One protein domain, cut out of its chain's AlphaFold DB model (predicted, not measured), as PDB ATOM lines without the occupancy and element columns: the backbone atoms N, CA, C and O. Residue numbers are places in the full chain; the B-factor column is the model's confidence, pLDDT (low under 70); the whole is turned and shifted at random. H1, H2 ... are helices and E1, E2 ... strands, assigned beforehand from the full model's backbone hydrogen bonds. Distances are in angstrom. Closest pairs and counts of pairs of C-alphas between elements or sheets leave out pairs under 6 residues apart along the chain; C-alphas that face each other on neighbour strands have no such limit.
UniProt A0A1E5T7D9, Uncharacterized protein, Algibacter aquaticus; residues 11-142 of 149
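AT A GLANCE: This is residues 11 to 142 of the 149 residues of an uncharacterized protein of Algibacter aquaticus (UniProt A0A1E5T7D9). Two antiparallel sheets, E1 to E4 and E5 to E7, stand partly face to face with their strands crossed, and the short helix H3 packs on both of them. H4 crosses the same face of the four-stranded sheet as H3, while H1 lies off both sheets at the end of a long link, and residues 105 to 110, of which 110 belongs to H2, stick out. The printed part has 132 residues with four named helices and seven named strands, in the order H1, E1 to E7, H2, H3, H4. The sheets run E1, E2, E3, E4 and E5, E6, E7; the class is mixed, helices and strands. The whole is compact, with a radius of gyration of the C-alphas of 15.4 A and spans of 46 by 33 by 33 A.

IN THESE COORDINATES: The four-stranded sheet consists of E1, residues 38 to 42, E2, residues 45 to 52 and 22.4 A long, E3, residues 55 to 60 and 16.6 A long, and E4, residues 63 to 66. E1 begins at C-alpha 38 (239.734, 234.176, 250.626). The other sheet consists of E5, residues 71 to 78, E6, residues 81 to 88, and E7, residues 91 to 98, which measure 23.5 A, 23.2 A and 23.5 A from first to last C-alpha. H1, residues 11 to 21, is 16.0 A long and begins at C-alpha 11 (237.465, 246.504, 243.181). H2 covers residues 110 to 115 and H3 residues 117 to 125. H4, residues 128 to 141, is 20.5 A long and ends at C-alpha 141 (251.778, 234.036, 254.362).

HOW THE PARTS SIT: E1 to E4 form a meander, each strand the antiparallel neighbour of the one before, and E5 to E7 form another. In the hairpin of E1 and E2, N 40 and O 47 are 2.9 A apart, within hydrogen-bond range. So are N 50 and O 57 at 2.9 A in the hairpin of E2 and E3, and N 58 and O 65 at 2.8 A in that of E3 and E4. In the second sheet, N 74 and O 85 are 2.8 A apart between E5 and E6, and N 84 and O 95 are 2.9 A apart between E6 and E7. The two sheets form a sandwich, two sheets face to face, their strands at 54 degrees. The closest C-alphas of E1 and E7, those of Leu 42 and Tyr 97, are 5.7 A apart. H3 and H4 lie on the same face of the sheet E1 to E4, giving two layers, helices on one face of a sheet. H3 lies over E2 at a height over the sheet of 9.4 A and is only just slantwise to the strands, at 32 degrees to E2 on the local plane. H3 is also on the sheet E5 to E7, at a height of 8.4 A; its closest C-alphas to E5 are those of Phe 122 and Val 73, 5.8 A apart. H4 is across the strands, at 64 degrees to E2 on the local plane; the C-alphas of Lys 135 and Ser 51 are the closest of the two, 5.8 A apart. H3 and H4 touch only at the corner, about perpendicular at 74 degrees, with the C-alphas of Val 124 and Arg 130 closest at 5.1 A. H2 and H3 only just touch, with 3 pairs of C-alphas within 8 A, and only at the corner; the C-alphas of Asp 114 and Trp 120 are closest, at 6.0 A. H1 is on neither sheet and touches no helix. In H1 and H3 every O i to N i+4 pair is within hydrogen-bond range; in H4 it is 9 of 10, and in H2 0 of 2, with 2 of 3 O i to N i+3 pairs within range.

THE WHOLE: The two C-alphas farthest apart, those of Asp 26 and Leu 106, are 49.5 A apart. The printed part has no cut. The links H1 to E1, 16 residues, and E7 to H2, 11 residues, are long; the other links are tight. Mean pLDDT of the printed part is 73.1, and it is under 70 in residues 11 to 36, 101 to 114 and 138 to 142.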
ATOM      1  N   ALA A  11     238.748 246.575 242.459       39.53
ATOM      2  CA  ALA A  11     237.465 246.504 243.181       39.53
ATOM      3  C   ALA A  11     237.650 246.197 244.682       39.53
ATOM      4  O   ALA A  11     236.956 246.742 245.541       39.53
ATOM      5  N   ASN A  12     238.675 245.411 245.000       45.56
ATOM      6  CA  ASN A  12     239.016 245.009 246.360       45.56
ATOM      7  C   ASN A  12     239.651 246.119 247.178       45.56
ATOM      8  O   ASN A  12     239.509 246.128 248.392       45.56
ATOM      9  N   LYS A  13     240.297 247.101 246.542       40.94
ATOM     10  CA  LYS A  13     240.789 248.269 247.271       40.94
ATOM     11  C   LYS A  13     239.624 249.029 247.896       40.94
ATOM     12  O   LYS A  13     239.759 249.509 249.012       40.94
ATOM     13  N   LYS A  14     238.476 249.083 247.212       38.00
ATOM     14  CA  LYS A  14     237.252 249.690 247.733       38.00
ATOM     15  C   LYS A  14     236.593 248.830 248.816       38.00
ATOM     16  O   LYS A  14     236.300 249.373 249.864       38.00
ATOM     17  N   ILE A  15     236.474 247.512 248.630       43.41
ATOM     18  CA  ILE A  15     235.931 246.602 249.665       43.41
ATOM     19  C   ILE A  15     236.802 246.617 250.931       43.41
ATOM     20  O   ILE A  15     236.288 246.735 252.033       43.41
ATOM     21  N   LEU A  16     238.130 246.583 250.790       40.69
ATOM     22  CA  LEU A  16     239.070 246.695 251.911       40.69
ATOM     23  C   LEU A  16     239.031 248.080 252.577       40.69
ATOM     24  O   LEU A  16     239.320 248.178 253.765       40.69
ATOM     25  N   LEU A  17     238.706 249.148 251.838       39.19
ATOM     26  CA  LEU A  17     238.475 250.487 252.397       39.19
ATOM     27  C   LEU A  17     237.121 250.567 253.120       39.19
ATOM     28  O   LEU A  17     237.070 251.105 254.218       39.19
ATOM     29  N   ASP A  18     236.068 249.967 252.570       38.16
ATOM     30  CA  ASP A  18     234.740 249.906 253.189       38.16
ATOM     31  C   ASP A  18     234.763 249.027 254.461       38.16
ATOM     32  O   ASP A  18     234.114 249.347 255.454       38.16
ATOM     33  N   LEU A  19     235.597 247.977 254.493       41.66
ATOM     34  CA  LEU A  19     235.862 247.159 255.685       41.66
ATOM     35  C   LEU A  19     236.657 247.901 256.776       41.66
ATOM     36  O   LEU A  19     236.544 247.535 257.942       41.66
ATOM     37  N   LYS A  20     237.431 248.947 256.440       39.25
ATOM     38  CA  LYS A  20     238.070 249.825 257.447       39.25
ATOM     39  C   LYS A  20     237.059 250.720 258.158       39.25
ATOM     40  O   LYS A  20     237.247 251.033 259.329       39.25
ATOM     41  N   ASP A  21     236.006 251.129 257.452       37.09
ATOM     42  CA  ASP A  21     234.933 251.963 258.003       37.09
ATOM     43  C   ASP A  21     233.846 251.135 258.711       37.09
ATOM     44  O   ASP A  21     233.073 251.670 259.517       37.09
ATOM     45  N   PHE A  22     233.811 249.818 258.479       38.94
ATOM     46  CA  PHE A  22     233.059 248.881 259.305       38.94
ATOM     47  C   PHE A  22     233.674 248.842 260.706       38.94
ATOM     48  O   PHE A  22     234.612 248.107 261.002       38.94
ATOM     49  N   LYS A  23     233.108 249.644 261.614       35.88
ATOM     50  CA  LYS A  23     233.307 249.452 263.049       35.88
ATOM     51  C   LYS A  23     232.810 248.055 263.396       35.88
ATOM     52  O   LYS A  23     231.603 247.865 263.544       35.88
ATOM     53  N   PHE A  24     233.741 247.111 263.520       40.78
ATOM     54  CA  PHE A  24     233.523 245.831 264.176       40.78
ATOM     55  C   PHE A  24     232.835 246.134 265.505       40.78
ATOM     56  O   PHE A  24     233.416 246.737 266.412       40.78
ATOM     57  N   LYS A  25     231.530 245.855 265.558       34.34
ATOM     58  CA  LYS A  25     230.799 245.881 266.813       34.34
ATOM     59  C   LYS A  25     231.334 244.693 267.581       34.34
ATOM     60  O   LYS A  25     231.090 243.559 267.191       34.34
ATOM     61  N   ASP A  26     232.071 245.035 268.623       34.84
ATOM     62  CA  ASP A  26     232.724 244.145 269.565       34.84
ATOM     63  C   ASP A  26     234.043 243.569 269.019       34.84
ATOM     64  O   ASP A  26     234.080 242.731 268.129       34.84
ATOM     65  N   GLU A  27     235.122 244.168 269.537       42.44
ATOM     66  CA  GLU A  27     236.499 243.680 269.678       42.44
ATOM     67  C   GLU A  27     236.991 242.629 268.664       42.44
ATOM     68  O   GLU A  27     236.583 241.479 268.707       42.44
ATOM     69  N   ILE A  28     237.967 243.046 267.844       39.38
ATOM     70  CA  ILE A  28     238.982 242.292 267.069       39.38
ATOM     71  C   ILE A  28     238.971 242.823 265.631       39.38
ATOM     72  O   ILE A  28     238.305 242.271 264.769       39.38
ATOM     73  N   CYS A  29     239.675 243.935 265.396       36.38
ATOM     74  CA  CYS A  29     240.364 244.298 264.144       36.38
ATOM     75  C   CYS A  29     240.830 245.757 264.273       36.38
ATOM     76  O   CYS A  29     240.116 246.693 263.924       36.38
ATOM     77  N   SER A  30     242.023 245.966 264.842       35.91
ATOM     78  CA  SER A  30     242.713 247.264 264.778       35.91
ATOM     79  C   SER A  30     243.212 247.539 263.356       35.91
ATOM     80  O   SER A  30     243.467 246.582 262.630       35.91
ATOM     81  N   ASP A  31     243.433 248.817 263.031       34.38
ATOM     82  CA  ASP A  31     243.777 249.497 261.755       34.38
ATOM     83  C   ASP A  31     244.764 248.849 260.748       34.38
ATOM     84  O   ASP A  31     245.022 249.402 259.673       34.38
ATOM     85  N   ASN A  32     245.292 247.664 261.029       37.12
ATOM     86  CA  ASN A  32     246.002 246.823 260.080       37.12
ATOM     87  C   ASN A  32     245.008 245.869 259.417       37.12
ATOM     88  O   ASN A  32     244.732 244.785 259.925       37.12
ATOM     89  N   VAL A  33     244.494 246.267 258.252       42.31
ATOM     90  CA  VAL A  33     243.827 245.348 257.322       42.31
ATOM     91  C   VAL A  33     244.866 244.322 256.890       42.31
ATOM     92  O   VAL A  33     245.614 244.546 255.938       42.31
ATOM     93  N   ALA A  34     244.996 243.244 257.656       43.72
ATOM     94  CA  ALA A  34     245.835 242.143 257.254       43.72
ATOM     95  C   ALA A  34     245.244 241.507 255.995       43.72
ATOM     96  O   ALA A  34     244.063 241.624 255.659       43.72
ATOM     97  N   SER A  35     246.123 240.859 255.256       50.50
ATOM     98  CA  SER A  35     245.766 240.018 254.127       50.50
ATOM     99  C   SER A  35     245.021 238.786 254.661       50.50
ATOM    100  O   SER A  35     245.636 237.760 254.929       50.50
ATOM    101  N   PHE A  36     243.715 238.918 254.906       55.44
ATOM    102  CA  PHE A  36     242.908 237.963 255.667       55.44
ATOM    103  C   PHE A  36     242.103 237.024 254.746       55.44
ATOM    104  O   PHE A  36     240.917 237.241 254.516       55.44
ATOM    105  N   GLY A  37     242.721 235.945 254.258       72.00
ATOM    106  CA  GLY A  37     241.997 234.804 253.677       72.00
ATOM    107  C   GLY A  37     241.431 234.974 252.259       72.00
ATOM    108  O   GLY A  37     241.890 235.810 251.482       72.00
ATOM    109  N   PHE A  38     240.452 234.129 251.909       83.62
ATOM    110  CA  PHE A  38     239.734 234.176 250.626       83.62
ATOM    111  C   PHE A  38     238.321 234.712 250.836       83.62
ATOM    112  O   PHE A  38     237.674 234.388 251.830       83.62
ATOM    113  N   TYR A  39     237.822 235.490 249.883       86.44
ATOM    114  CA  TYR A  39     236.447 235.975 249.869       86.44
ATOM    115  C   TYR A  39     235.937 236.103 248.439       86.44
ATOM    116  O   TYR A  39     236.725 236.274 247.505       86.44
ATOM    117  N   ASP A  40     234.619 236.059 248.295       86.44
ATOM    118  CA  ASP A  40     233.932 236.343 247.042       86.44
ATOM    119  C   ASP A  40     232.553 236.965 247.303       86.44
ATOM    120  O   ASP A  40     232.031 236.941 248.424       86.44
ATOM    121  N   LEU A  41     231.972 237.542 246.255       85.06
ATOM    122  CA  LEU A  41     230.618 238.072 246.262       85.06
ATOM    123  C   LEU A  41     229.644 236.986 245.789       85.06
ATOM    124  O   LEU A  41     229.664 236.570 244.632       85.06
ATOM    125  N   LEU A  42     228.761 236.542 246.680       88.31
ATOM    126  CA  LEU A  42     227.713 235.570 246.386       88.31
ATOM    127  C   LEU A  42     226.368 236.288 246.258       88.31
ATOM    128  O   LEU A  42     225.649 236.491 247.236       88.31
ATOM    129  N   GLY A  43     226.019 236.677 245.031       86.12
ATOM    130  CA  GLY A  43     224.877 237.559 244.792       86.12
ATOM    131  C   GLY A  43     225.230 238.988 245.198       86.12
ATOM    132  O   GLY A  43     226.118 239.577 244.591       86.12
ATOM    133  N   ASP A  44     224.563 239.515 246.224       84.06
ATOM    134  CA  ASP A  44     224.843 240.845 246.789       84.06
ATOM    135  C   ASP A  44     225.607 240.775 248.126       84.06
ATOM    136  O   ASP A  44     225.916 241.804 248.724       84.06
ATOM    137  N   GLU A  45     225.936 239.566 248.593       85.38
ATOM    138  CA  GLU A  45     226.535 239.329 249.907       85.38
ATOM    139  C   GLU A  45     228.011 238.954 249.798       85.38
ATOM    140  O   GLU A  45     228.404 238.127 248.974       85.38
ATOM    141  N   VAL A  46     228.842 239.537 250.663       85.19
ATOM    142  CA  VAL A  46     230.256 239.158 250.772       85.19
ATOM    143  C   VAL A  46     230.372 237.964 251.710       85.19
ATOM    144  O   VAL A  46     229.994 238.048 252.880       85.19
ATOM    145  N   LEU A  47     230.936 236.869 251.200       88.69
ATOM    146  CA  LEU A  47     231.310 235.703 251.991       88.69
ATOM    147  C   LEU A  47     232.832 235.586 252.011       88.69
ATOM    148  O   LEU A  47     233.473 235.644 250.965       88.69
ATOM    149  N   GLY A  48     233.418 235.382 253.185       89.19
ATOM    150  CA  GLY A  48     234.863 235.218 253.324       89.19
ATOM    151  C   GLY A  48     235.246 234.184 254.365       89.19
ATOM    152  O   GLY A  48     234.519 233.963 255.326       89.19
ATOM    153  N   LEU A  49     236.409 233.567 254.188       88.62
ATOM    154  CA  LEU A  49     237.023 232.653 255.141       88.62
ATOM    155  C   LEU A  49     238.479 233.060 255.350       88.62
ATOM    156  O   LEU A  49     239.239 233.158 254.387       88.62
ATOM    157  N   SER A  50     238.882 233.250 256.604       86.38
ATOM    158  CA  SER A  50     240.265 233.551 256.978       86.38
ATOM    159  C   SER A  50     240.756 232.647 258.105       86.38
ATOM    160  O   SER A  50     239.970 231.977 258.778       86.38
ATOM    161  N   SER A  51     242.076 232.613 258.296       81.38
ATOM    162  CA  SER A  51     242.694 232.015 259.475       81.38
ATOM    163  C   SER A  51     243.605 233.023 260.158       81.38
ATOM    164  O   SER A  51     244.357 233.726 259.487       81.38
ATOM    165  N   ILE A  52     243.522 233.093 261.485       77.56
ATOM    166  CA  ILE A  52     244.353 233.954 262.331       77.56
ATOM    167  C   ILE A  52     244.706 233.146 263.576       77.56
ATOM    168  O   ILE A  52     243.805 232.615 264.221       77.56
ATOM    169  N   ASN A  53     245.994 233.064 263.926       74.69
ATOM    170  CA  ASN A  53     246.476 232.360 265.124       74.69
ATOM    171  C   ASN A  53     245.893 230.941 265.265       74.69
ATOM    172  O   ASN A  53     245.426 230.565 266.334       74.69
ATOM    173  N   GLU A  54     245.871 230.175 264.169       78.06
ATOM    174  CA  GLU A  54     245.287 228.820 264.091       78.06
ATOM    175  C   GLU A  54     243.756 228.729 264.243       78.06
ATOM    176  O   GLU A  54     243.186 227.657 264.001       78.06
ATOM    177  N   SER A  55     243.064 229.823 264.558       80.94
ATOM    178  CA  SER A  55     241.603 229.920 264.497       80.94
ATOM    179  C   SER A  55     241.143 230.212 263.070       80.94
ATOM    180  O   SER A  55     241.880 230.779 262.260       80.94
ATOM    181  N   LEU A  56     239.922 229.786 262.740       86.50
ATOM    182  CA  LEU A  56     239.266 230.102 261.471       86.50
ATOM    183  C   LEU A  56     238.117 231.066 261.714       86.50
ATOM    184  O   LEU A  56     237.391 230.915 262.693       86.50
ATOM    185  N   PHE A  57     237.919 231.986 260.779       86.62
ATOM    186  CA  PHE A  57     236.874 232.997 260.845       86.62
ATOM    187  C   PHE A  57     236.081 233.028 259.543       86.62
ATOM    188  O   PHE A  57     236.665 233.075 258.462       86.62
ATOM    189  N   LEU A  58     234.754 233.004 259.655       88.31
ATOM    190  CA  LEU A  58     233.818 233.151 258.545       88.31
ATOM    191  C   LEU A  58     233.206 234.552 258.578       88.31
ATOM    192  O   LEU A  58     232.639 234.951 259.595       88.31
ATOM    193  N   PHE A  59     233.275 235.263 257.460       86.75
ATOM    194  CA  PHE A  59     232.663 236.573 257.272       86.75
ATOM    195  C   PHE A  59     231.406 236.429 256.426       86.75
ATOM    196  O   PHE A  59     231.499 235.930 255.308       86.75
ATOM    197  N   VAL A  60     230.250 236.849 256.938       85.94
ATOM    198  CA  VAL A  60     228.966 236.825 256.216       85.94
ATOM    199  C   VAL A  60     228.046 237.921 256.764       85.94
ATOM    200  O   VAL A  60     228.032 238.149 257.972       85.94
ATOM    201  N   GLU A  61     227.323 238.632 255.889       78.44
ATOM    202  CA  GLU A  61     226.426 239.757 256.240       78.44
ATOM    203  C   GLU A  61     227.090 240.848 257.113       78.44
ATOM    204  O   GLU A  61     226.485 241.443 258.007       78.44
ATOM    205  N   GLY A  62     228.384 241.100 256.898       73.12
ATOM    206  CA  GLY A  62     229.151 242.068 257.692       73.12
ATOM    207  C   GLY A  62     229.445 241.628 259.135       73.12
ATOM    208  O   GLY A  62     229.949 242.430 259.919       73.12
ATOM    209  N   ALA A  63     229.158 240.374 259.491       76.31
ATOM    210  CA  ALA A  63     229.544 239.760 260.756       76.31
ATOM    211  C   ALA A  63     230.727 238.799 260.571       76.31
ATOM    212  O   ALA A  63     230.913 238.215 259.504       76.31
ATOM    213  N   CYS A  64     231.520 238.630 261.629       81.19
ATOM    214  CA  CYS A  64     232.652 237.710 261.684       81.19
ATOM    215  C   CYS A  64     232.393 236.648 262.757       81.19
ATOM    216  O   CYS A  64     232.114 236.979 263.909       81.19
ATOM    217  N   TYR A  65     232.486 235.373 262.384       82.25
ATOM    218  CA  TYR A  65     232.261 234.243 263.278       82.25
ATOM    219  C   TYR A  65     233.511 233.390 263.375       82.25
ATOM    220  O   TYR A  65     233.959 232.838 262.372       82.25
ATOM    221  N   GLU A  66     234.017 233.187 264.588       84.31
ATOM    222  CA  GLU A  66     234.988 232.124 264.822       84.31
ATOM    223  C   GLU A  66     234.328 230.757 264.581       84.31
ATOM    224  O   GLU A  66     233.193 230.484 265.010       84.31
ATOM    225  N   LEU A  67     235.029 229.889 263.855       84.62
ATOM    226  CA  LEU A  67     234.591 228.526 263.613       84.62
ATOM    227  C   LEU A  67     234.780 227.685 264.871       84.62
ATOM    228  O   LEU A  67     235.890 227.481 265.350       84.62
ATOM    229  N   ASP A  68     233.674 227.121 265.339       82.94
ATOM    230  CA  ASP A  68     233.638 226.119 266.396       82.94
ATOM    231  C   ASP A  68     232.705 224.969 265.978       82.94
ATOM    232  O   ASP A  68     232.169 224.937 264.867       82.94
ATOM    233  N   THR A  69     232.475 224.030 266.892       77.69
ATOM    234  CA  THR A  69     231.634 222.846 266.676       77.69
ATOM    235  C   THR A  69     230.148 223.142 266.422       77.69
ATOM    236  O   THR A  69     229.410 222.230 266.050       77.69
ATOM    237  N   ASN A  70     229.691 224.384 266.599       84.50
ATOM    238  CA  ASN A  70     228.298 224.794 266.420       84.50
ATOM    239  C   ASN A  70     228.028 225.466 265.068       84.50
ATOM    240  O   ASN A  70     226.876 225.822 264.798       84.50
ATOM    241  N   LEU A  71     229.050 225.662 264.227       87.69
ATOM    242  CA  LEU A  71     228.860 226.131 262.857       87.69
ATOM    243  C   LEU A  71     228.518 224.949 261.941       87.69
ATOM    244  O   LEU A  71     229.223 223.944 261.906       87.69
ATOM    245  N   LYS A  72     227.447 225.080 261.161       91.44
ATOM    246  CA  LYS A  72     227.066 224.138 260.107       91.44
ATOM    247  C   LYS A  72     226.902 224.887 258.802       91.44
ATOM    248  O   LYS A  72     226.170 225.871 258.755       91.44
ATOM    249  N   VAL A  73     227.531 224.387 257.748       93.00
ATOM    250  CA  VAL A  73     227.364 224.919 256.397       93.00
ATOM    251  C   VAL A  73     226.784 223.832 255.516       93.00
ATOM    252  O   VAL A  73     227.317 222.725 255.467       93.00
ATOM    253  N   ASN A  74     225.687 224.149 254.836       96.00
ATOM    254  CA  ASN A  74     225.043 223.283 253.864       96.00
ATOM    255  C   ASN A  74     225.025 223.979 252.514       96.00
ATOM    256  O   ASN A  74     224.703 225.160 252.429       96.00
ATOM    257  N   TYR A  75     225.301 223.221 251.464       95.81
ATOM    258  CA  TYR A  75     225.236 223.698 250.096       95.81
ATOM    259  C   TYR A  75     224.266 222.833 249.298       95.81
ATOM    260  O   TYR A  75     224.249 221.605 249.418       95.81
ATOM    261  N   LYS A  76     223.451 223.477 248.468       95.25
ATOM    262  CA  LYS A  76     222.593 222.810 247.497       95.25
ATOM    263  C   LYS A  76     222.570 223.612 246.212       95.25
ATOM    264  O   LYS A  76     222.331 224.813 246.230       95.25
ATOM    265  N   ARG A  77     222.696 222.918 245.089       91.19
ATOM    266  CA  ARG A  77     222.546 223.499 243.759       91.19
ATOM    267  C   ARG A  77     221.350 222.891 243.042       91.19
ATOM    268  O   ARG A  77     221.122 221.685 243.126       91.19
ATOM    269  N   VAL A  78     220.580 223.734 242.363       91.88
ATOM    270  CA  VAL A  78     219.511 223.335 241.443       91.88
ATOM    271  C   VAL A  78     219.690 224.159 240.175       91.88
ATOM    272  O   VAL A  78     219.551 225.381 240.205       91.88
ATOM    273  N   ASP A  79     220.046 223.495 239.079       88.56
ATOM    274  CA  ASP A  79     220.419 224.132 237.812       88.56
ATOM    275  C   ASP A  79     221.532 225.185 238.011       88.56
ATOM    276  O   ASP A  79     222.617 224.859 238.500       88.56
ATOM    277  N   ASN A  80     221.270 226.449 237.675       89.25
ATOM    278  CA  ASN A  80     222.222 227.563 237.795       89.25
ATOM    279  C   ASN A  80     221.997 228.408 239.055       89.25
ATOM    280  O   ASN A  80     222.442 229.550 239.135       89.25
ATOM    281  N   VAL A  81     221.263 227.868 240.028       92.94
ATOM    282  CA  VAL A  81     220.980 228.536 241.294       92.94
ATOM    283  C   VAL A  81     221.592 227.728 242.427       92.94
ATOM    284  O   VAL A  81     221.232 226.568 242.658       92.94
ATOM    285  N   ALA A  82     222.509 228.360 243.145       94.00
ATOM    286  CA  ALA A  82     223.129 227.813 244.334       94.00
ATOM    287  C   ALA A  82     222.477 228.399 245.592       94.00
ATOM    288  O   ALA A  82     222.060 229.559 245.642       94.00
ATOM    289  N   HIS A  83     222.369 227.549 246.605       96.25
ATOM    290  CA  HIS A  83     221.839 227.845 247.924       96.25
ATOM    291  C   HIS A  83     222.887 227.438 248.956       96.25
ATOM    292  O   HIS A  83     223.208 226.252 249.075       96.25
ATOM    293  N   LEU A  84     223.395 228.403 249.716       95.56
ATOM    294  CA  LEU A  84     224.307 228.174 250.828       95.56
ATOM    295  C   LEU A  84     223.604 228.567 252.129       95.56
ATOM    296  O   LEU A  84     223.178 229.706 252.285       95.56
ATOM    297  N   SER A  85     223.480 227.626 253.058       95.31
ATOM    298  CA  SER A  85     222.957 227.882 254.398       95.31
ATOM    299  C   SER A  85     224.084 227.780 255.412       95.31
ATOM    300  O   SER A  85     224.761 226.754 255.484       95.31
ATOM    301  N   ILE A  86     224.267 228.829 256.207       93.12
ATOM    302  CA  ILE A  86     225.255 228.906 257.281       93.12
ATOM    303  C   ILE A  86     224.482 229.041 258.586       93.12
ATOM    304  O   ILE A  86     223.786 230.021 258.812       93.12
ATOM    305  N   THR A  87     224.581 228.045 259.456       92.19
ATOM    306  CA  THR A  87     223.892 228.031 260.747       92.19
ATOM    307  C   THR A  87     224.910 228.052 261.873       92.19
ATOM    308  O   THR A  87     225.781 227.190 261.933       92.19
ATOM    309  N   LYS A  88     224.782 229.017 262.785       86.75
ATOM    310  CA  LYS A  88     225.604 229.159 263.988       86.75
ATOM    311  C   LYS A  88     224.687 229.333 265.192       86.75
ATOM    312  O   LYS A  88     223.962 230.324 265.294       86.75
ATOM    313  N   ASN A  89     224.744 228.400 266.139       86.19
ATOM    314  CA  ASN A  89     223.852 228.386 267.305       86.19
ATOM    315  C   ASN A  89     222.369 228.428 266.871       86.19
ATOM    316  O   ASN A  89     221.882 227.484 266.256       86.19
ATOM    317  N   THR A  90     221.656 229.515 267.181       85.19
ATOM    318  CA  THR A  90     220.248 229.745 266.813       85.19
ATOM    319  C   THR A  90     220.067 230.617 265.570       85.19
ATOM    320  O   THR A  90     218.931 230.854 265.171       85.19
ATOM    321  N   HIS A  91     221.151 231.126 264.981       85.62
ATOM    322  CA  HIS A  91     221.108 232.003 263.813       85.62
ATOM    323  C   HIS A  91     221.381 231.194 262.547       85.62
ATOM    324  O   HIS A  91     222.263 230.334 262.535       85.62
ATOM    325  N   SER A  92     220.614 231.459 261.492       90.88
ATOM    326  CA  SER A  92     220.780 230.835 260.182       90.88
ATOM    327  C   SER A  92     220.759 231.911 259.109       90.88
ATOM    328  O   SER A  92     219.890 232.782 259.131       90.88
ATOM    329  N   TYR A  93     221.723 231.828 258.203       90.75
ATOM    330  CA  TYR A  93     221.918 232.713 257.067       90.75
ATOM    331  C   TYR A  93     221.707 231.902 255.800       90.75
ATOM    332  O   TYR A  93     222.259 230.806 255.673       90.75
ATOM    333  N   GLU A  94     220.914 232.425 254.874       93.75
ATOM    334  CA  GLU A  94     220.630 231.773 253.601       93.75
ATOM    335  C   GLU A  94     221.067 232.676 252.452       93.75
ATOM    336  O   GLU A  94     220.443 233.695 252.167       93.75
ATOM    337  N   LEU A  95     222.125 232.265 251.760       93.00
ATOM    338  CA  LEU A  95     222.609 232.923 250.557       93.00
ATOM    339  C   LEU A  95     222.072 232.181 249.340       93.00
ATOM    340  O   LEU A  95     222.273 230.973 249.185       93.00
ATOM    341  N   LYS A  96     221.399 232.916 248.458       94.56
ATOM    342  CA  LYS A  96     220.917 232.411 247.174       94.56
ATOM    343  C   LYS A  96     221.528 233.243 246.060       94.56
ATOM    344  O   LYS A  96     221.287 234.443 245.995       94.56
ATOM    345  N   TYR A  97     222.262 232.598 245.166       92.94
ATOM    346  CA  TYR A  97     222.977 233.281 244.094       92.94
ATOM    347  C   TYR A  97     222.934 232.480 242.798       92.94
ATOM    348  O   TYR A  97     222.729 231.261 242.787       92.94
ATOM    349  N   PHE A  98     223.076 233.202 241.689       90.25
ATOM    350  CA  PHE A  98     223.252 232.593 240.383       90.25
ATOM    351  C   PHE A  98     224.714 232.223 240.199       90.25
ATOM    352  O   PHE A  98     225.605 233.019 240.485       90.25
ATOM    353  N   PHE A  99     224.933 231.015 239.706       80.38
ATOM    354  CA  PHE A  99     226.244 230.517 239.339       80.38
ATOM    355  C   PHE A  99     226.265 230.277 237.833       80.38
ATOM    356  O   PHE A  99     225.367 229.633 237.282       80.38
ATOM    357  N   GLU A 100     227.287 230.802 237.169       73.50
ATOM    358  CA  GLU A 100     227.541 230.516 235.764       73.50
ATOM    359  C   GLU A 100     228.491 229.327 235.675       73.50
ATOM    360  O   GLU A 100     229.617 229.392 236.167       73.50
ATOM    361  N   GLU A 101     228.046 228.239 235.041       69.38
ATOM    362  CA  GLU A 101     228.944 227.115 234.797       69.38
ATOM    363  C   GLU A 101     230.157 227.580 233.987       69.38
ATOM    364  O   GLU A 101     229.985 228.250 232.959       69.38
ATOM    365  N   PRO A 102     231.382 227.199 234.393       65.12
ATOM    366  CA  PRO A 102     232.534 227.426 233.549       65.12
ATOM    367  C   PRO A 102     232.282 226.735 232.207       65.12
ATOM    368  O   PRO A 102     231.870 225.574 232.151       65.12
ATOM    369  N   LEU A 103     232.512 227.463 231.111       61.19
ATOM    370  CA  LEU A 103     232.398 226.897 229.771       61.19
ATOM    371  C   LEU A 103     233.281 225.650 229.698       61.19
ATOM    372  O   LEU A 103     234.498 225.738 229.875       61.19
ATOM    373  N   SER A 104     232.657 224.495 229.454       54.50
ATOM    374  CA  SER A 104     233.352 223.212 229.396       54.50
ATOM    375  C   SER A 104     234.374 223.233 228.264       54.50
ATOM    376  O   SER A 104     234.049 223.095 227.083       54.50
ATOM    377  N   THR A 105     235.630 223.469 228.623       53.25
ATOM    378  CA  THR A 105     236.763 223.197 227.744       53.25
ATOM    379  C   THR A 105     237.112 221.711 227.856       53.25
ATOM    380  O   THR A 105     236.787 221.059 228.846       53.25
ATOM    381  N   LEU A 106     237.791 221.147 226.851       53.09
ATOM    382  CA  LEU A 106     238.215 219.731 226.813       53.09
ATOM    383  C   LEU A 106     239.092 219.289 228.010       53.09
ATOM    384  O   LEU A 106     239.444 218.117 228.116       53.09
ATOM    385  N   SER A 107     239.450 220.209 228.901       51.53
ATOM    386  CA  SER A 107     240.263 219.998 230.091       51.53
ATOM    387  C   SER A 107     239.439 220.341 231.333       51.53
ATOM    388  O   SER A 107     239.600 221.407 231.917       51.53
ATOM    389  N   TYR A 108     238.525 219.454 231.732       43.38
ATOM    390  CA  TYR A 108     237.860 219.566 233.032       43.38
ATOM    391  C   TYR A 108     238.894 219.242 234.123       43.38
ATOM    392  O   TYR A 108     239.243 218.077 234.313       43.38
ATOM    393  N   SER A 109     239.455 220.265 234.767       53.94
ATOM    394  CA  SER A 109     240.387 220.138 235.893       53.94
ATOM    395  C   SER A 109     239.661 220.409 237.216       53.94
ATOM    396  O   SER A 109     238.592 221.018 237.233       53.94
ATOM    397  N   GLU A 110     240.257 219.986 238.338       47.97
ATOM    398  CA  GLU A 110     239.839 220.366 239.703       47.97
ATOM    399  C   GLU A 110     239.682 221.894 239.873       47.97
ATOM    400  O   GLU A 110     238.961 222.349 240.752       47.97
ATOM    401  N   GLU A 111     240.261 222.693 238.969       47.94
ATOM    402  CA  GLU A 111     240.118 224.154 238.904       47.94
ATOM    403  C   GLU A 111     238.671 224.618 238.624       47.94
ATOM    404  O   GLU A 111     238.355 225.786 238.836       47.94
ATOM    405  N   ASN A 112     237.771 223.725 238.190       50.97
ATOM    406  CA  ASN A 112     236.342 224.030 238.049       50.97
ATOM    407  C   ASN A 112     235.583 223.999 239.390       50.97
ATOM    408  O   ASN A 112     234.556 224.668 239.499       50.97
ATOM    409  N   GLU A 113     236.067 223.274 240.410       51.31
ATOM    410  CA  GLU A 113     235.466 223.291 241.760       51.31
ATOM    411  C   GLU A 113     235.671 224.640 242.460       51.31
ATOM    412  O   GLU A 113     234.837 225.042 243.266       51.31
ATOM    413  N   ASP A 114     236.734 225.365 242.106       57.69
ATOM    414  CA  ASP A 114     237.034 226.679 242.676       57.69
ATOM    415  C   ASP A 114     236.127 227.791 242.108       57.69
ATOM    416  O   ASP A 114     236.054 228.885 242.671       57.69
ATOM    417  N   SER A 115     235.417 227.539 241.001       72.19
ATOM    418  CA  SER A 115     234.568 228.555 240.357       72.19
ATOM    419  C   SER A 115     233.327 228.929 241.174       72.19
ATOM    420  O   SER A 115     232.831 230.047 241.047       72.19
ATOM    421  N   ASP A 116     232.836 228.020 242.019       86.94
ATOM    422  CA  ASP A 116     231.740 228.282 242.950       86.94
ATOM    423  C   ASP A 116     232.306 228.437 244.363       86.94
ATOM    424  O   ASP A 116     232.571 227.459 245.070       86.94
ATOM    425  N   PHE A 117     232.464 229.689 244.793       87.94
ATOM    426  CA  PHE A 117     233.025 229.990 246.103       87.94
ATOM    427  C   PHE A 117     232.178 229.435 247.260       87.94
ATOM    428  O   PHE A 117     232.726 229.024 248.283       87.94
ATOM    429  N   GLY A 118     230.850 229.348 247.124       92.00
ATOM    430  CA  GLY A 118     230.020 228.772 248.181       92.00
ATOM    431  C   GLY A 118     230.146 227.249 248.269       92.00
ATOM    432  O   GLY A 118     230.161 226.707 249.377       92.00
ATOM    433  N   LEU A 119     230.308 226.557 247.135       91.69
ATOM    434  CA  LEU A 119     230.665 225.134 247.124       91.69
ATOM    435  C   LEU A 119     232.052 224.911 247.738       91.69
ATOM    436  O   LEU A 119     232.229 223.996 248.546       91.69
ATOM    437  N   TRP A 120     233.019 225.765 247.398       91.12
ATOM    438  CA  TRP A 120     234.361 225.718 247.971       91.12
ATOM    439  C   TRP A 120     234.324 225.865 249.499       91.12
ATOM    440  O   TRP A 120     234.853 225.002 250.201       91.12
ATOM    441  N   ILE A 121     233.615 226.872 250.032       91.94
ATOM    442  CA  ILE A 121     233.417 227.053 251.480       91.94
ATOM    443  C   ILE A 121     232.803 225.800 252.104       91.94
ATOM    444  O   ILE A 121     233.313 225.290 253.100       91.94
ATOM    445  N   PHE A 122     231.728 225.273 251.516       94.00
ATOM    446  CA  PHE A 122     231.089 224.058 252.011       94.00
ATOM    447  C   PHE A 122     232.074 222.882 252.084       94.00
ATOM    448  O   PHE A 122     232.152 222.217 253.119       94.00
ATOM    449  N   ASN A 123     232.858 222.659 251.028       91.62
ATOM    450  CA  ASN A 123     233.829 221.570 250.948       91.62
ATOM    451  C   ASN A 123     234.983 221.732 251.941       91.62
ATOM    452  O   ASN A 123     235.401 220.749 252.557       91.62
ATOM    453  N   VAL A 124     235.501 222.953 252.116       90.56
ATOM    454  CA  VAL A 124     236.550 223.231 253.105       90.56
ATOM    455  C   VAL A 124     236.011 222.974 254.506       90.56
ATOM    456  O   VAL A 124     236.593 222.189 255.245       90.56
ATOM    457  N   LEU A 125     234.868 223.560 254.861       91.25
ATOM    458  CA  LEU A 125     234.352 223.507 256.231       91.25
ATOM    459  C   LEU A 125     233.796 222.140 256.644       91.25
ATOM    460  O   LEU A 125     233.692 221.864 257.836       91.25
ATOM    461  N   ASN A 126     233.493 221.265 255.682       89.50
ATOM    462  CA  ASN A 126     233.089 219.881 255.938       89.50
ATOM    463  C   ASN A 126     234.249 218.869 255.818       89.50
ATOM    464  O   ASN A 126     234.011 217.663 255.891       89.50
ATOM    465  N   SER A 127     235.502 219.322 255.671       89.62
ATOM    466  CA  SER A 127     236.683 218.452 255.624       89.62
ATOM    467  C   SER A 127     237.787 218.934 256.566       89.62
ATOM    468  O   SER A 127     238.407 219.974 256.354       89.62
ATOM    469  N   ILE A 128     238.093 218.125 257.587       89.31
ATOM    470  CA  ILE A 128     239.183 218.397 258.544       89.31
ATOM    471  C   ILE A 128     240.527 218.552 257.817       89.31
ATOM    472  O   ILE A 128     241.319 219.426 258.155       89.31
ATOM    473  N   GLU A 129     240.775 217.727 256.799       90.00
ATOM    474  CA  GLU A 129     241.986 217.808 255.984       90.00
ATOM    475  C   GLU A 129     242.089 219.163 255.274       90.00
ATOM    476  O   GLU A 129     243.107 219.843 255.392       90.00
ATOM    477  N   ARG A 130     241.016 219.601 254.602       87.62
ATOM    478  CA  ARG A 130     240.996 220.883 253.882       87.62
ATOM    479  C   ARG A 130     241.099 222.077 254.832       87.62
ATOM    480  O   ARG A 130     241.785 223.042 254.504       87.62
ATOM    481  N   ILE A 131     240.492 221.997 256.017       88.12
ATOM    482  CA  ILE A 131     240.675 222.975 257.100       88.12
ATOM    483  C   ILE A 131     242.154 223.102 257.474       88.12
ATOM    484  O   ILE A 131     242.666 224.217 257.555       88.12
ATOM    485  N   ASN A 132     242.844 221.982 257.685       86.31
ATOM    486  CA  ASN A 132     244.250 221.999 258.086       86.31
ATOM    487  C   ASN A 132     245.144 222.580 256.983       86.31
ATOM    488  O   ASN A 132     245.972 223.440 257.273       86.31
ATOM    489  N   ILE A 133     244.913 222.188 255.726       85.31
ATOM    490  CA  ILE A 133     245.617 222.751 254.562       85.31
ATOM    491  C   ILE A 133     245.395 224.266 254.478       85.31
ATOM    492  O   ILE A 133     246.340 225.026 254.280       85.31
ATOM    493  N   PHE A 134     244.156 224.728 254.656       83.94
ATOM    494  CA  PHE A 134     243.828 226.151 254.594       83.94
ATOM    495  C   PHE A 134     244.491 226.961 255.724       83.94
ATOM    496  O   PHE A 134     244.984 228.067 255.478       83.94
ATOM    497  N   LYS A 135     244.539 226.416 256.947       82.44
ATOM    498  CA  LYS A 135     245.252 227.025 258.085       82.44
ATOM    499  C   LYS A 135     246.752 227.131 257.818       82.44
ATOM    500  O   LYS A 135     247.322 228.203 257.994       82.44
ATOM    501  N   GLU A 136     247.378 226.044 257.366       81.25
ATOM    502  CA  GLU A 136     248.805 226.015 257.030       81.25
ATOM    503  C   GLU A 136     249.132 227.027 255.930       81.25
ATOM    504  O   GLU A 136     250.073 227.809 256.067       81.25
ATOM    505  N   TYR A 137     248.308 227.074 254.878       74.75
ATOM    506  CA  TYR A 137     248.460 228.050 253.809       74.75
ATOM    507  C   TYR A 137     248.420 229.473 254.362       74.75
ATOM    508  O   TYR A 137     249.375 230.204 254.165       74.75
ATOM    509  N   ASN A 138     247.389 229.879 255.105       69.00
ATOM    510  CA  ASN A 138     247.317 231.265 255.585       69.00
ATOM    511  C   ASN A 138     248.424 231.621 256.579       69.00
ATOM    512  O   ASN A 138     248.996 232.702 256.470       69.00
ATOM    513  N   ASN A 139     248.780 230.723 257.500       64.00
ATOM    514  CA  ASN A 139     249.828 230.993 258.485       64.00
ATOM    515  C   ASN A 139     251.198 231.237 257.827       64.00
ATOM    516  O   ASN A 139     251.925 232.132 258.251       64.00
ATOM    517  N   ASN A 140     251.515 230.519 256.746       53.47
ATOM    518  CA  ASN A 140     252.779 230.680 256.017       53.47
ATOM    519  C   ASN A 140     252.890 232.018 255.257       53.47
ATOM    520  O   ASN A 140     253.994 232.445 254.928       53.47
ATOM    521  N   TYR A 141     251.774 232.703 254.985       50.62
ATOM    522  CA  TYR A 141     251.778 234.036 254.362       50.62
ATOM    523  C   TYR A 141     251.691 235.175 255.399       50.62
ATOM    524  O   TYR A 141     251.807 236.346 255.031       50.62
ATOM    525  N   ILE A 142     251.547 234.851 256.694       48.72
ATOM    526  CA  ILE A 142     251.462 235.802 257.820       48.72
ATOM    527  C   ILE A 142     252.812 235.915 258.571       48.72
ATOM    528  O   ILE A 142     252.883 236.457 259.666       48.72
TER     529      ILE A 142